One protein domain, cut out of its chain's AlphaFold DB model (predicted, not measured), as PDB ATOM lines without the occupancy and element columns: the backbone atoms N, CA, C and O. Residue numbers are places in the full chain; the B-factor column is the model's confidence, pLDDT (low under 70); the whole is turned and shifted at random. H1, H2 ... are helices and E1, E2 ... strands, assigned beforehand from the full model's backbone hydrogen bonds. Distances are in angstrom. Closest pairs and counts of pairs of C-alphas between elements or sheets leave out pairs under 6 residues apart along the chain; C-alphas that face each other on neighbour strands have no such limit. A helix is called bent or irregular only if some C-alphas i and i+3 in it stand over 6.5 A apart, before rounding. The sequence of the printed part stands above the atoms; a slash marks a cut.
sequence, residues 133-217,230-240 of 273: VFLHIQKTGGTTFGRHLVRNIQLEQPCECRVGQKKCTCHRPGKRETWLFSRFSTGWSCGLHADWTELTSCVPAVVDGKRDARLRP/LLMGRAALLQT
ATOM      1  N   VAL A 133      24.534  10.348 -41.995       90.31
ATOM      2  CA  VAL A 133      24.976  10.610 -40.628       90.31
ATOM      3  C   VAL A 133      25.570  12.013 -40.557       90.31
ATOM      4  O   VAL A 133      26.624  12.298 -41.125       90.31
ATOM      5  N   PHE A 134      24.889  12.922 -39.859       92.12
ATOM      6  CA  PHE A 134      25.365  14.291 -39.674       92.12
ATOM      7  C   PHE A 134      26.110  14.448 -38.344       92.12
ATOM      8  O   PHE A 134      25.492  14.499 -37.275       92.12
ATOM      9  N   LEU A 135      27.436  14.585 -38.427       89.56
ATOM     10  CA  LEU A 135      28.320  14.848 -37.296       89.56
ATOM     11  C   LEU A 135      28.326  16.355 -36.985       89.56
ATOM     12  O   LEU A 135      28.794  17.180 -37.773       89.56
ATOM     13  N   HIS A 136      27.784  16.739 -35.827       86.31
ATOM     14  CA  HIS A 136      27.653  18.145 -35.441       86.31
ATOM     15  C   HIS A 136      28.759  18.585 -34.474       86.31
ATOM     16  O   HIS A 136      28.584  18.541 -33.253       86.31
ATOM     17  N   ILE A 137      29.850  19.114 -35.034       84.62
ATOM     18  CA  ILE A 137      30.904  19.786 -34.260       84.62
ATOM     19  C   ILE A 137      30.411  21.148 -33.755       84.62
ATOM     20  O   ILE A 137      29.666  21.868 -34.425       84.62
ATOM     21  N   GLN A 138      30.831  21.517 -32.549       83.31
ATOM     22  CA  GLN A 138      30.466  22.785 -31.931       83.31
ATOM     23  C   GLN A 138      30.897  24.003 -32.742       83.31
ATOM     24  O   GLN A 138      31.965  24.039 -33.339       83.31
ATOM     25  N   LYS A 139      30.063  25.050 -32.710       82.69
ATOM     26  CA  LYS A 139      30.359  26.375 -33.296       82.69
ATOM     27  C   LYS A 139      30.698  26.366 -34.800       82.69
ATOM     28  O   LYS A 139      31.064  27.407 -35.345       82.69
ATOM     29  N   THR A 140      30.448  25.259 -35.504       84.31
ATOM     30  CA  THR A 140      30.628  25.135 -36.963       84.31
ATOM     31  C   THR A 140      29.410  25.588 -37.772       84.31
ATOM     32  O   THR A 140      29.375  25.446 -38.987       84.31
ATOM     33  N   GLY A 141      28.385  26.151 -37.119       86.19
ATOM     34  CA  GLY A 141      27.118  26.492 -37.779       86.19
ATOM     35  C   GLY A 141      26.209  25.280 -38.028       86.19
ATOM     36  O   GLY A 141      25.161  25.415 -38.661       86.19
ATOM     37  N   GLY A 142      26.542  24.107 -37.479       85.56
ATOM     38  CA  GLY A 142      25.771  22.881 -37.688       85.56
ATOM     39  C   GLY A 142      24.326  22.922 -37.172       85.56
ATOM     40  O   GLY A 142      23.482  22.187 -37.674       85.56
ATOM     41  N   THR A 143      23.980  23.834 -36.257       87.25
ATOM     42  CA  THR A 143      22.574  24.082 -35.866       87.25
ATOM     43  C   THR A 143      21.740  24.605 -37.042       87.25
ATOM     44  O   THR A 143      20.600  24.177 -37.225       87.25
ATOM     45  N   THR A 144      22.289  25.520 -37.844       88.38
ATOM     46  CA  THR A 144      21.604  26.064 -39.024       88.38
ATOM     47  C   THR A 144      21.528  25.004 -40.107       88.38
ATOM     48  O   THR A 144      20.439  24.696 -40.581       88.38
ATOM     49  N   PHE A 145      22.655  24.370 -40.423       88.75
ATOM     50  CA  PHE A 145      22.695  23.321 -41.437       88.75
ATOM     51  C   PHE A 145      21.763  22.149 -41.105       88.75
ATOM     52  O   PHE A 145      20.930  21.766 -41.920       88.75
ATOM     53  N   GLY A 146      21.796  21.658 -39.865       88.75
ATOM     54  CA  GLY A 146      20.902  20.597 -39.414       88.75
ATOM     55  C   GLY A 146      19.420  20.979 -39.498       88.75
ATOM     56  O   GLY A 146      18.591  20.119 -39.776       88.75
ATOM     57  N   ARG A 147      19.068  22.261 -39.311       90.44
ATOM     58  CA  ARG A 147      17.697  22.756 -39.513       90.44
ATOM     59  C   ARG A 147      17.293  22.717 -40.986       90.44
ATOM     60  O   ARG A 147      16.149  22.358 -41.258       90.44
ATOM     61  N   HIS A 148      18.205  23.064 -41.897       88.25
ATOM     62  CA  HIS A 148      17.977  22.960 -43.340       88.25
ATOM     63  C   HIS A 148      17.798  21.504 -43.782       88.25
ATOM     64  O   HIS A 148      16.889  21.243 -44.560       88.25
ATOM     65  N   LEU A 149      18.562  20.558 -43.223       89.44
ATOM     66  CA  LEU A 149      18.433  19.136 -43.567       89.44
ATOM     67  C   LEU A 149      17.030  18.570 -43.299       89.44
ATOM     68  O   LEU A 149      16.536  17.762 -44.073       89.44
ATOM     69  N   VAL A 150      16.377  18.988 -42.212       89.94
ATOM     70  CA  VAL A 150      15.052  18.453 -41.841       89.94
ATOM     71  C   VAL A 150      13.868  19.253 -42.394       89.94
ATOM     72  O   VAL A 150      12.752  18.751 -42.363       89.94
ATOM     73  N   ARG A 151      14.068  20.503 -42.839       87.31
ATOM     74  CA  ARG A 151      12.968  21.396 -43.272       87.31
ATOM     75  C   ARG A 151      13.022  21.812 -44.741       87.31
ATOM     76  O   ARG A 151      11.978  22.116 -45.296       87.31
ATOM     77  N   ASN A 152      14.211  21.857 -45.345       82.12
ATOM     78  CA  ASN A 152      14.458  22.569 -46.605       82.12
ATOM     79  C   ASN A 152      15.070  21.663 -47.693       82.12
ATOM     80  O   ASN A 152      15.754  22.156 -48.591       82.12
ATOM     81  N   ILE A 153      14.853  20.346 -47.595       84.62
ATOM     82  CA  ILE A 153      15.199  19.385 -48.650       84.62
ATOM     83  C   ILE A 153      13.924  19.012 -49.408       84.62
ATOM     84  O   ILE A 153      12.910  18.681 -48.790       84.62
ATOM     85  N   GLN A 154      13.988  19.045 -50.738       77.56
ATOM     86  CA  GLN A 154      12.909  18.574 -51.602       77.56
ATOM     87  C   GLN A 154      12.929  17.035 -51.626       77.56
ATOM     88  O   GLN A 154      13.831  16.439 -52.209       77.56
ATOM     89  N   LEU A 155      11.968  16.396 -50.958       82.25
ATOM     90  CA  LEU A 155      11.846  14.937 -50.855       82.25
ATOM     91  C   LEU A 155      10.447  14.496 -51.283       82.25
ATOM     92  O   LEU A 155       9.491  15.248 -51.113       82.25
ATOM     93  N   GLU A 156      10.323  13.253 -51.756       81.75
ATOM     94  CA  GLU A 156       9.019  12.620 -52.015       81.75
ATOM     95  C   GLU A 156       8.163  12.577 -50.736       81.75
ATOM     96  O   GLU A 156       6.975  12.883 -50.766       81.75
ATOM     97  N   GLN A 157       8.794  12.281 -49.592       84.00
ATOM     98  CA  GLN A 157       8.184  12.376 -48.267       84.00
ATOM     99  C   GLN A 157       8.976  13.355 -47.379       84.00
ATOM    100  O   GLN A 157      10.126  13.065 -47.030       84.00
ATOM    101  N   PRO A 158       8.396  14.503 -46.979       87.94
ATOM    102  CA  PRO A 158       9.059  15.448 -46.086       87.94
ATOM    103  C   PRO A 158       9.103  14.934 -44.638       87.94
ATOM    104  O   PRO A 158       8.284  14.117 -44.217       87.94
ATOM    105  N   CYS A 159      10.044  15.450 -43.843       90.06
ATOM    106  CA  CYS A 159      10.099  15.147 -42.414       90.06
ATOM    107  C   CYS A 159       8.926  15.791 -41.652       90.06
ATOM    108  O   CYS A 159       8.613  16.966 -41.843       90.06
ATOM    109  N   GLU A 160       8.342  15.063 -40.701       90.94
ATOM    110  CA  GLU A 160       7.282  15.575 -39.828       90.94
ATOM    111  C   GLU A 160       7.903  16.300 -38.620       90.94
ATOM    112  O   GLU A 160       8.456  15.680 -37.707       90.94
ATOM    113  N   CYS A 161       7.828  17.631 -38.604       90.81
ATOM    114  CA  CYS A 161       8.295  18.463 -37.494       90.81
ATOM    115  C   CYS A 161       7.103  19.030 -36.711       90.81
ATOM    116  O   CYS A 161       6.409  19.919 -37.200       90.81
ATOM    117  N   ARG A 162       6.890  18.580 -35.468       89.06
ATOM    118  CA  ARG A 162       5.827  19.121 -34.604       89.06
ATOM    119  C   ARG A 162       6.263  20.414 -33.923       89.06
ATOM    120  O   ARG A 162       7.371  20.505 -33.392       89.06
ATOM    121  N   VAL A 163       5.375  21.407 -33.899       86.00
ATOM    122  CA  VAL A 163       5.610  22.674 -33.192       86.00
ATOM    123  C   VAL A 163       5.796  22.382 -31.697       86.00
ATOM    124  O   VAL A 163       5.049  21.606 -31.112       86.00
ATOM    125  N   GLY A 164       6.846  22.943 -31.092       84.62
ATOM    126  CA  GLY A 164       7.236  22.671 -29.700       84.62
ATOM    127  C   GLY A 164       8.245  21.529 -29.524       84.62
ATOM    128  O   GLY A 164       8.964  21.508 -28.524       84.62
ATOM    129  N   GLN A 165       8.404  20.634 -30.505       86.12
ATOM    130  CA  GLN A 165       9.450  19.609 -30.472       86.12
ATOM    131  C   GLN A 165      10.709  20.073 -31.209       86.12
ATOM    132  O   GLN A 165      10.677  20.560 -32.338       86.12
ATOM    133  N   LYS A 166      11.868  19.893 -30.564       86.19
ATOM    134  CA  LYS A 166      13.172  20.142 -31.202       86.19
ATOM    135  C   LYS A 166      13.551  19.035 -32.193       86.19
ATOM    136  O   LYS A 166      14.426  19.263 -33.017       86.19
ATOM    137  N   LYS A 167      12.914  17.867 -32.107       91.38
ATOM    138  CA  LYS A 167      13.155  16.688 -32.943       91.38
ATOM    139  C   LYS A 167      12.055  16.564 -33.998       91.38
ATOM    140  O   LYS A 167      10.884  16.744 -33.682       91.38
ATOM    141  N   CYS A 168      12.449  16.256 -35.222       91.50
ATOM    142  CA  CYS A 168      11.582  15.954 -36.348       91.50
ATOM    143  C   CYS A 168      11.681  14.469 -36.693       91.50
ATOM    144  O   CYS A 168      12.720  13.839 -36.498       91.50
ATOM    145  N   THR A 169      10.615  13.915 -37.245       91.31
ATOM    146  CA  THR A 169      10.555  12.518 -37.657       91.31
ATOM    147  C   THR A 169      10.800  12.434 -39.160       91.31
ATOM    148  O   THR A 169       9.940  12.803 -39.952       91.31
ATOM    149  N   CYS A 170      11.988  11.974 -39.555       90.69
ATOM    150  CA  CYS A 170      12.359  11.800 -40.961       90.69
ATOM    151  C   CYS A 170      12.311  10.316 -41.309       90.69
ATOM    152  O   CYS A 170      13.261   9.594 -41.012       90.69
ATOM    153  N   HIS A 171      11.198   9.865 -41.881       91.38
ATOM    154  CA  HIS A 171      11.041   8.484 -42.321       91.38
ATOM    155  C   HIS A 171      11.263   8.338 -43.820       91.38
ATOM    156  O   HIS A 171      11.162   9.300 -44.582       91.38
ATOM    157  N   ARG A 172      11.607   7.119 -44.211       90.56
ATOM    158  CA  ARG A 172      11.744   6.683 -45.593       90.56
ATOM    159  C   ARG A 172      10.365   6.571 -46.273       90.56
ATOM    160  O   ARG A 172       9.447   6.065 -45.627       90.56
ATOM    161  N   PRO A 173      10.217   6.950 -47.559       88.38
ATOM    162  CA  PRO A 173       8.982   6.726 -48.314       88.38
ATOM    163  C   PRO A 173       8.508   5.271 -48.209       88.38
ATOM    164  O   PRO A 173       9.227   4.347 -48.580       88.38
ATOM    165  N   GLY A 174       7.317   5.056 -47.647       85.12
ATOM    166  CA  GLY A 174       6.718   3.722 -47.502       85.12
ATOM    167  C   GLY A 174       7.278   2.840 -46.373       85.12
ATOM    168  O   GLY A 174       6.779   1.733 -46.185       85.12
ATOM    169  N   LYS A 175       8.255   3.302 -45.577       86.06
ATOM    170  CA  LYS A 175       8.787   2.571 -44.407       86.06
ATOM    171  C   LYS A 175       8.789   3.456 -43.153       86.06
ATOM    172  O   LYS A 175       8.808   4.677 -43.223       86.06
ATOM    173  N   ARG A 176       8.805   2.855 -41.957       85.00
ATOM    174  CA  ARG A 176       8.925   3.596 -40.671       85.00
ATOM    175  C   ARG A 176      10.374   3.726 -40.187       85.00
ATOM    176  O   ARG A 176      10.621   3.953 -39.004       85.00
ATOM    177  N   GLU A 177      11.325   3.554 -41.097       87.31
ATOM    178  CA  GLU A 177      12.757   3.644 -40.831       87.31
ATOM    179  C   GLU A 177      13.273   5.049 -41.107       87.31
ATOM    180  O   GLU A 177      12.753   5.751 -41.973       87.31
ATOM    181  N   THR A 178      14.289   5.471 -40.361       89.31
ATOM    182  CA  THR A 178      14.880   6.803 -40.505       89.31
ATOM    183  C   THR A 178      16.063   6.774 -41.461       89.31
ATOM    184  O   THR A 178      16.992   6.012 -41.227       89.31
ATOM    185  N   TRP A 179      16.067   7.640 -42.476       90.50
ATOM    186  CA  TRP A 179      17.176   7.792 -43.437       90.50
ATOM    187  C   TRP A 179      18.217   8.845 -43.006       90.50
ATOM    188  O   TRP A 179      19.286   8.953 -43.604       90.50
ATOM    189  N   LEU A 180      17.921   9.620 -41.954       91.50
ATOM    190  CA  LEU A 180      18.782  10.682 -41.435       91.50
ATOM    191  C   LEU A 180      19.091  10.463 -39.951       91.50
ATOM    192  O   LEU A 180      18.203  10.550 -39.101       91.50
ATOM    193  N   PHE A 181      20.368  10.289 -39.623       92.12
ATOM    194  CA  PHE A 181      20.874  10.317 -38.258       92.12
ATOM    195  C   PHE A 181      21.440  11.704 -37.942       92.12
ATOM    196  O   PHE A 181      22.459  12.132 -38.482       92.12
ATOM    197  N   SER A 182      20.755  12.443 -37.069       92.19
ATOM    198  CA  SER A 182      21.187  13.776 -36.642       92.19
ATOM    199  C   SER A 182      20.532  14.185 -35.327       92.19
ATOM    200  O   SER A 182      19.476  13.665 -34.954       92.19
ATOM    201  N   ARG A 183      21.071  15.228 -34.685       91.44
ATOM    202  CA  ARG A 183      20.447  15.876 -33.516       91.44
ATOM    203  C   ARG A 183      18.966  16.209 -33.734       91.44
ATOM    204  O   ARG A 183      18.165  16.074 -32.814       91.44
ATOM    205  N   PHE A 184      18.610  16.699 -34.922       91.25
ATOM    206  CA  PHE A 184      17.245  17.129 -35.224       91.25
ATOM    207  C   PHE A 184      16.342  15.992 -35.699       91.25
ATOM    208  O   PHE A 184      15.143  16.221 -35.789       91.25
ATOM    209  N   SER A 185      16.870  14.793 -35.970       90.94
ATOM    210  CA  SER A 185      16.075  13.634 -36.392       90.94
ATOM    211  C   SER A 185      16.029  12.532 -35.337       90.94
ATOM    212  O   SER A 185      14.966  12.199 -34.826       90.94
ATOM    213  N   THR A 186      17.174  11.987 -34.936       89.56
ATOM    214  CA  THR A 186      17.261  10.901 -33.950       89.56
ATOM    215  C   THR A 186      17.442  11.436 -32.532       89.56
ATOM    216  O   THR A 186      16.874  10.867 -31.594       89.56
ATOM    217  N   GLY A 187      18.076  12.601 -32.383       89.50
ATOM    218  CA  GLY A 187      18.384  13.223 -31.097       89.50
ATOM    219  C   GLY A 187      19.847  13.011 -30.720       89.50
ATOM    220  O   GLY A 187      20.719  13.002 -31.583       89.50
ATOM    221  N   TRP A 188      20.108  12.839 -29.426       87.06
ATOM    222  CA  TRP A 188      21.438  12.558 -28.871       87.06
ATOM    223  C   TRP A 188      21.589  11.078 -28.509       87.06
ATOM    224  O   TRP A 188      22.072  10.743 -27.434       87.06
ATOM    225  N   SER A 189      21.115  10.183 -29.381       84.50
ATOM    226  CA  SER A 189      21.079   8.738 -29.103       84.50
ATOM    227  C   SER A 189      22.460   8.119 -28.869       84.50
ATOM    228  O   SER A 189      22.536   7.094 -28.208       84.50
ATOM    229  N   CYS A 190      23.521   8.752 -29.376       85.50
ATOM    230  CA  CYS A 190      24.910   8.314 -29.223       85.50
ATOM    231  C   CYS A 190      25.765   9.273 -28.379       85.50
ATOM    232  O   CYS A 190      26.980   9.204 -28.452       85.50
ATOM    233  N   GLY A 191      25.149  10.188 -27.619       84.25
ATOM    234  CA  GLY A 191      25.866  11.172 -26.799       84.25
ATOM    235  C   GLY A 191      25.621  12.627 -27.207       84.25
ATOM    236  O   GLY A 191      25.185  12.938 -28.322       84.25
ATOM    237  N   LEU A 192      25.858  13.543 -26.265       82.75
ATOM    238  CA  LEU A 192      25.733  14.986 -26.462       82.75
ATOM    239  C   LEU A 192      27.037  15.513 -27.079       82.75
ATOM    240  O   LEU A 192      28.014  15.675 -26.363       82.75
ATOM    241  N   HIS A 193      27.019  15.818 -28.382       77.00
ATOM    242  CA  HIS A 193      28.213  16.145 -29.188       77.00
ATOM    243  C   HIS A 193      29.163  14.970 -29.433       77.00
ATOM    244  O   HIS A 193      30.369  15.143 -29.361       77.00
ATOM    245  N   ALA A 194      28.597  13.812 -29.774       83.44
ATOM    246  CA  ALA A 194      29.378  12.641 -30.145       83.44
ATOM    247  C   ALA A 194      30.399  12.952 -31.247       83.44
ATOM    248  O   ALA A 194      30.032  13.509 -32.289       83.44
ATOM    249  N   ASP A 195      31.652  12.577 -31.007       84.88
ATOM    250  CA  ASP A 195      32.739  12.676 -31.974       84.88
ATOM    251  C   ASP A 195      32.660  11.544 -33.011       84.88
ATOM    252  O   ASP A 195      31.852  10.619 -32.914       84.88
ATOM    253  N   TRP A 196      33.507  11.604 -34.042       82.12
ATOM    254  CA  TRP A 196      33.534  10.611 -35.125       82.12
ATOM    255  C   TRP A 196      33.656   9.161 -34.625       82.12
ATOM    256  O   TRP A 196      32.985   8.262 -35.134       82.12
ATOM    257  N   THR A 197      34.490   8.934 -33.612       82.69
ATOM    258  CA  THR A 197      34.745   7.614 -33.019       82.69
ATOM    259  C   THR A 197      33.529   7.069 -32.267       82.69
ATOM    260  O   THR A 197      33.178   5.897 -32.410       82.69
ATOM    261  N   GLU A 198      32.835   7.917 -31.510       84.75
ATOM    262  CA  GLU A 198      31.601   7.542 -30.812       84.75
ATOM    263  C   GLU A 198      30.470   7.270 -31.803       84.75
ATOM    264  O   GLU A 198      29.705   6.318 -31.662       84.75
ATOM    265  N   LEU A 199      30.381   8.078 -32.857       84.06
ATOM    266  CA  LEU A 199      29.311   7.968 -33.833       84.06
ATOM    267  C   LEU A 199      29.443   6.702 -34.687       84.06
ATOM    268  O   LEU A 199      28.463   5.989 -34.880       84.06
ATOM    269  N   THR A 200      30.649   6.388 -35.159       84.31
ATOM    270  CA  THR A 200      30.904   5.181 -35.966       84.31
ATOM    271  C   THR A 200      30.700   3.883 -35.188       84.31
ATOM    272  O   THR A 200      30.237   2.906 -35.768       84.31
ATOM    273  N   SER A 201      30.981   3.875 -33.883       85.25
ATOM    274  CA  SER A 201      30.763   2.703 -33.026       85.25
ATOM    275  C   SER A 201      29.308   2.543 -32.564       85.25
ATOM    276  O   SER A 201      28.829   1.418 -32.441       85.25
ATOM    277  N   CYS A 202      28.579   3.641 -32.339       86.88
ATOM    278  CA  CYS A 202      27.217   3.607 -31.797       86.88
ATOM    279  C   CYS A 202      26.107   3.557 -32.862       86.88
ATOM    280  O   CYS A 202      25.097   2.875 -32.665       86.88
ATOM    281  N   VAL A 203      26.249   4.277 -33.982       87.75
ATOM    282  CA  VAL A 203      25.164   4.440 -34.970       87.75
ATOM    283  C   VAL A 203      24.630   3.111 -35.508       87.75
ATOM    284  O   VAL A 203      23.404   2.974 -35.502       87.75
ATOM    285  N   PRO A 204      25.468   2.135 -35.913       86.00
ATOM    286  CA  PRO A 204      24.963   0.855 -36.411       86.00
ATOM    287  C   PRO A 204      24.028   0.176 -35.398       86.00
ATOM    288  O   PRO A 204      22.882  -0.132 -35.709       86.00
ATOM    289  N   ALA A 205      24.447   0.094 -34.131       84.50
ATOM    290  CA  ALA A 205      23.660  -0.528 -33.067       84.50
ATOM    291  C   ALA A 205      22.322   0.184 -32.796       84.50
ATOM    292  O   ALA A 205      21.320  -0.463 -32.491       84.50
ATOM    293  N   VAL A 206      22.275   1.515 -32.903       84.88
ATOM    294  CA  VAL A 206      21.047   2.295 -32.665       84.88
ATOM    295  C   VAL A 206      20.063   2.176 -33.824       84.88
ATOM    296  O   VAL A 206      18.851   2.109 -33.601       84.88
ATOM    297  N   VAL A 207      20.560   2.196 -35.060       83.00
ATOM    298  CA  VAL A 207      19.728   2.118 -36.266       83.00
ATOM    299  C   VAL A 207      19.138   0.719 -36.391       83.00
ATOM    300  O   VAL A 207      17.917   0.589 -36.524       83.00
ATOM    301  N   ASP A 208      19.969  -0.308 -36.230       79.00
ATOM    302  CA  ASP A 208      19.547  -1.704 -36.301       79.00
ATOM    303  C   ASP A 208      18.698  -2.087 -35.081       79.00
ATOM    304  O   ASP A 208      17.604  -2.622 -35.232       79.00
ATOM    305  N   GLY A 209      19.062  -1.654 -33.869       69.62
ATOM    306  CA  GLY A 209      18.243  -1.879 -32.671       69.62
ATOM    307  C   GLY A 209      16.839  -1.262 -32.751       69.62
ATOM    308  O   GLY A 209      15.894  -1.766 -32.142       69.62
ATOM    309  N   LYS A 210      16.656  -0.190 -33.533       66.25
ATOM    310  CA  LYS A 210      15.339   0.414 -33.789       66.25
ATOM    311  C   LYS A 210      14.540  -0.330 -34.869       66.25
ATOM    312  O   LYS A 210      13.308  -0.272 -34.828       66.25
ATOM    313  N   ARG A 211      15.214  -1.021 -35.795       59.44
ATOM    314  CA  ARG A 211      14.606  -1.983 -36.732       59.44
ATOM    315  C   ARG A 211      14.159  -3.244 -35.978       59.44
ATOM    316  O   ARG A 211      12.998  -3.639 -36.084       59.44
ATOM    317  N   ASP A 212      15.014  -3.753 -35.094       50.91
ATOM    318  CA  ASP A 212      14.844  -5.023 -34.371       50.91
ATOM    319  C   ASP A 212      13.951  -4.939 -33.126       50.91
ATOM    320  O   ASP A 212      13.379  -5.937 -32.690       50.91
ATOM    321  N   ALA A 213      13.716  -3.753 -32.554       53.09
ATOM    322  CA  ALA A 213      12.746  -3.595 -31.462       53.09
ATOM    323  C   ALA A 213      11.306  -4.003 -31.852       53.09
ATOM    324  O   ALA A 213      10.441  -4.112 -30.983       53.09
ATOM    325  N   ARG A 214      11.034  -4.223 -33.148       52.97
ATOM    326  CA  ARG A 214       9.742  -4.687 -33.666       52.97
ATOM    327  C   ARG A 214       9.699  -6.193 -33.980       52.97
ATOM    328  O   ARG A 214       8.604  -6.704 -34.185       52.97
ATOM    329  N   LEU A 215      10.836  -6.899 -33.965       45.03
ATOM    330  CA  LEU A 215      10.964  -8.343 -34.204       45.03
ATOM    331  C   LEU A 215      12.166  -8.892 -33.397       45.03
ATOM    332  O   LEU A 215      13.312  -8.630 -33.737       45.03
ATOM    333  N   ARG A 216      11.941  -9.674 -32.330       36.03
ATOM    334  CA  ARG A 216      13.005 -10.508 -31.713       36.03
ATOM    335  C   ARG A 216      12.974 -11.905 -32.366       36.03
ATOM    336  O   ARG A 216      11.853 -12.372 -32.560       36.03
ATOM    337  N   PRO A 217      14.110 -12.602 -32.638       39.53
ATOM    338  CA  PRO A 217      15.411 -12.516 -31.954       39.53
ATOM    339  C   PRO A 217      16.695 -12.382 -32.830       39.53
ATOM    340  O   PRO A 217      16.794 -12.934 -33.913       39.53
ATOM    341  N   LEU A 230      28.477  13.434 -43.049       79.69
ATOM    342  CA  LEU A 230      28.530  14.867 -43.323       79.69
ATOM    343  C   LEU A 230      29.115  15.597 -42.118       79.69
ATOM    344  O   LEU A 230      28.649  15.421 -40.991       79.69
ATOM    345  N   LEU A 231      30.088  16.467 -42.381       82.56
ATOM    346  CA  LEU A 231      30.728  17.305 -41.378       82.56
ATOM    347  C   LEU A 231      30.849  18.744 -41.880       82.56
ATOM    348  O   LEU A 231      31.224  18.987 -43.024       82.56
ATOM    349  N   MET A 232      30.545  19.698 -41.002       77.38
ATOM    350  CA  MET A 232      30.753  21.128 -41.241       77.38
ATOM    351  C   MET A 232      32.026  21.586 -40.532       77.38
ATOM    352  O   MET A 232      32.162  21.379 -39.326       77.38
ATOM    353  N   GLY A 233      32.924  22.244 -41.268       75.50
ATOM    354  CA  GLY A 233      34.129  22.882 -40.741       75.50
ATOM    355  C   GLY A 233      34.018  24.410 -40.732       75.50
ATOM    356  O   GLY A 233      33.324  25.011 -41.547       75.50
ATOM    357  N   ARG A 234      34.725  25.055 -39.805       75.19
ATOM    358  CA  ARG A 234      34.962  26.514 -39.760       75.19
ATOM    359  C   ARG A 234      36.437  26.776 -39.458       75.19
ATOM    360  O   ARG A 234      37.065  25.931 -38.831       75.19
ATOM    361  N   ALA A 235      36.982  27.928 -39.847       73.00
ATOM    362  CA  ALA A 235      38.360  28.278 -39.492       73.00
ATOM    363  C   ALA A 235      38.555  28.253 -37.963       73.00
ATOM    364  O   ALA A 235      37.702  28.763 -37.234       73.00
ATOM    365  N   ALA A 236      39.664  27.680 -37.486       71.06
ATOM    366  CA  ALA A 236      39.909  27.452 -36.058       71.06
ATOM    367  C   ALA A 236      39.815  28.744 -35.226       71.06
ATOM    368  O   ALA A 236      39.130  28.760 -34.209       71.06
ATOM    369  N   LEU A 237      40.383  29.851 -35.723       56.41
ATOM    370  CA  LEU A 237      40.299  31.171 -35.082       56.41
ATOM    371  C   LEU A 237      38.848  31.660 -34.929       56.41
ATOM    372  O   LEU A 237      38.457  32.192 -33.897       56.41
ATOM    373  N   LEU A 238      38.007  31.437 -35.943       64.00
ATOM    374  CA  LEU A 238      36.588  31.786 -35.868       64.00
ATOM    375  C   LEU A 238      35.823  30.849 -34.926       64.00
ATOM    376  O   LEU A 238      34.870  31.288 -34.283       64.00
ATOM    377  N   GLN A 239      36.212  29.575 -34.821       63.41
ATOM    378  CA  GLN A 239      35.600  28.629 -33.884       63.41
ATOM    379  C   GLN A 239      35.921  28.973 -32.423       63.41
ATOM    380  O   GLN A 239      35.007  28.951 -31.599       63.41
ATOM    381  N   THR A 240      37.168  29.342 -32.110       64.31
ATOM    382  CA  THR A 240      37.609  29.695 -30.747       64.31
ATOM    383  C   THR A 240      37.087  31.050 -30.277       64.31
ATOM    384  O   THR A 240      36.820  31.215 -29.090       64.31
TER     385      THR A 240
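What this domain is: This is residues 133 to 217 and 230 to 240 of the 273 residues of the protein "Heparan-sulfate 6-O-sulfotransferase" of Muntiacus muntjak (UniProt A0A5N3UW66). A model with little regular structure: helices H2 and H1 lie on opposite sides of a core of loops and the short strand E1, while the small helix H3 lies at one end and residues 212 to 217 stick out at the other. The 96 printed residues hold E1, H1, H2, H3 in chain order, mostly helix, with only 35 residues in named elements. It is elongated, 49 by 30 by 23 A, yet only just compact, close to loose, with a radius of gyration of the C-alphas of 14.5 A.

How they stand to each other: H2, residues 196 to 212, has a kink of 28 degrees near residue 203 and is irregular, but only just: C-alphas 201 and 204 are 7.0 A apart. Its closest C-alpha pair with E1, residues 133 to 135, is Trp 196 and Leu 135, 7.1 A. E1 pairs with no named strand, but its residues 134 to 135 pair in parallel with residues 230 to 231. H1, residues 142 to 151, is apart from H2; its closest C-alpha pair with E1 is Gly 146 and Phe 134, 7.7 A. H3, residues 236 to 240, is apart from E1, H1 and H2. H1 and H3 have every O i to N i+4 pair within hydrogen-bond range, H2 11 of 13.

Where its parts are: H2 spans 24.4 A from C-alpha 196 at (33.534, 10.611, -35.125); H1 spans 14.0 A, E1 6.3 A and H3 6.2 A, ending at C-alpha 240 (37.609, 29.695, -30.747).

The domain as a whole: The C-alphas farthest apart, Pro 217 and Leu 237, are 50.4 A apart. Residues 218 to 229 are cut out, a gap of 32.4 A between C-alphas 217 and 230. The link from H1 to H2 is long, 44 residues. Residues 209 to 217 and 237 to 240 have pLDDT under 70.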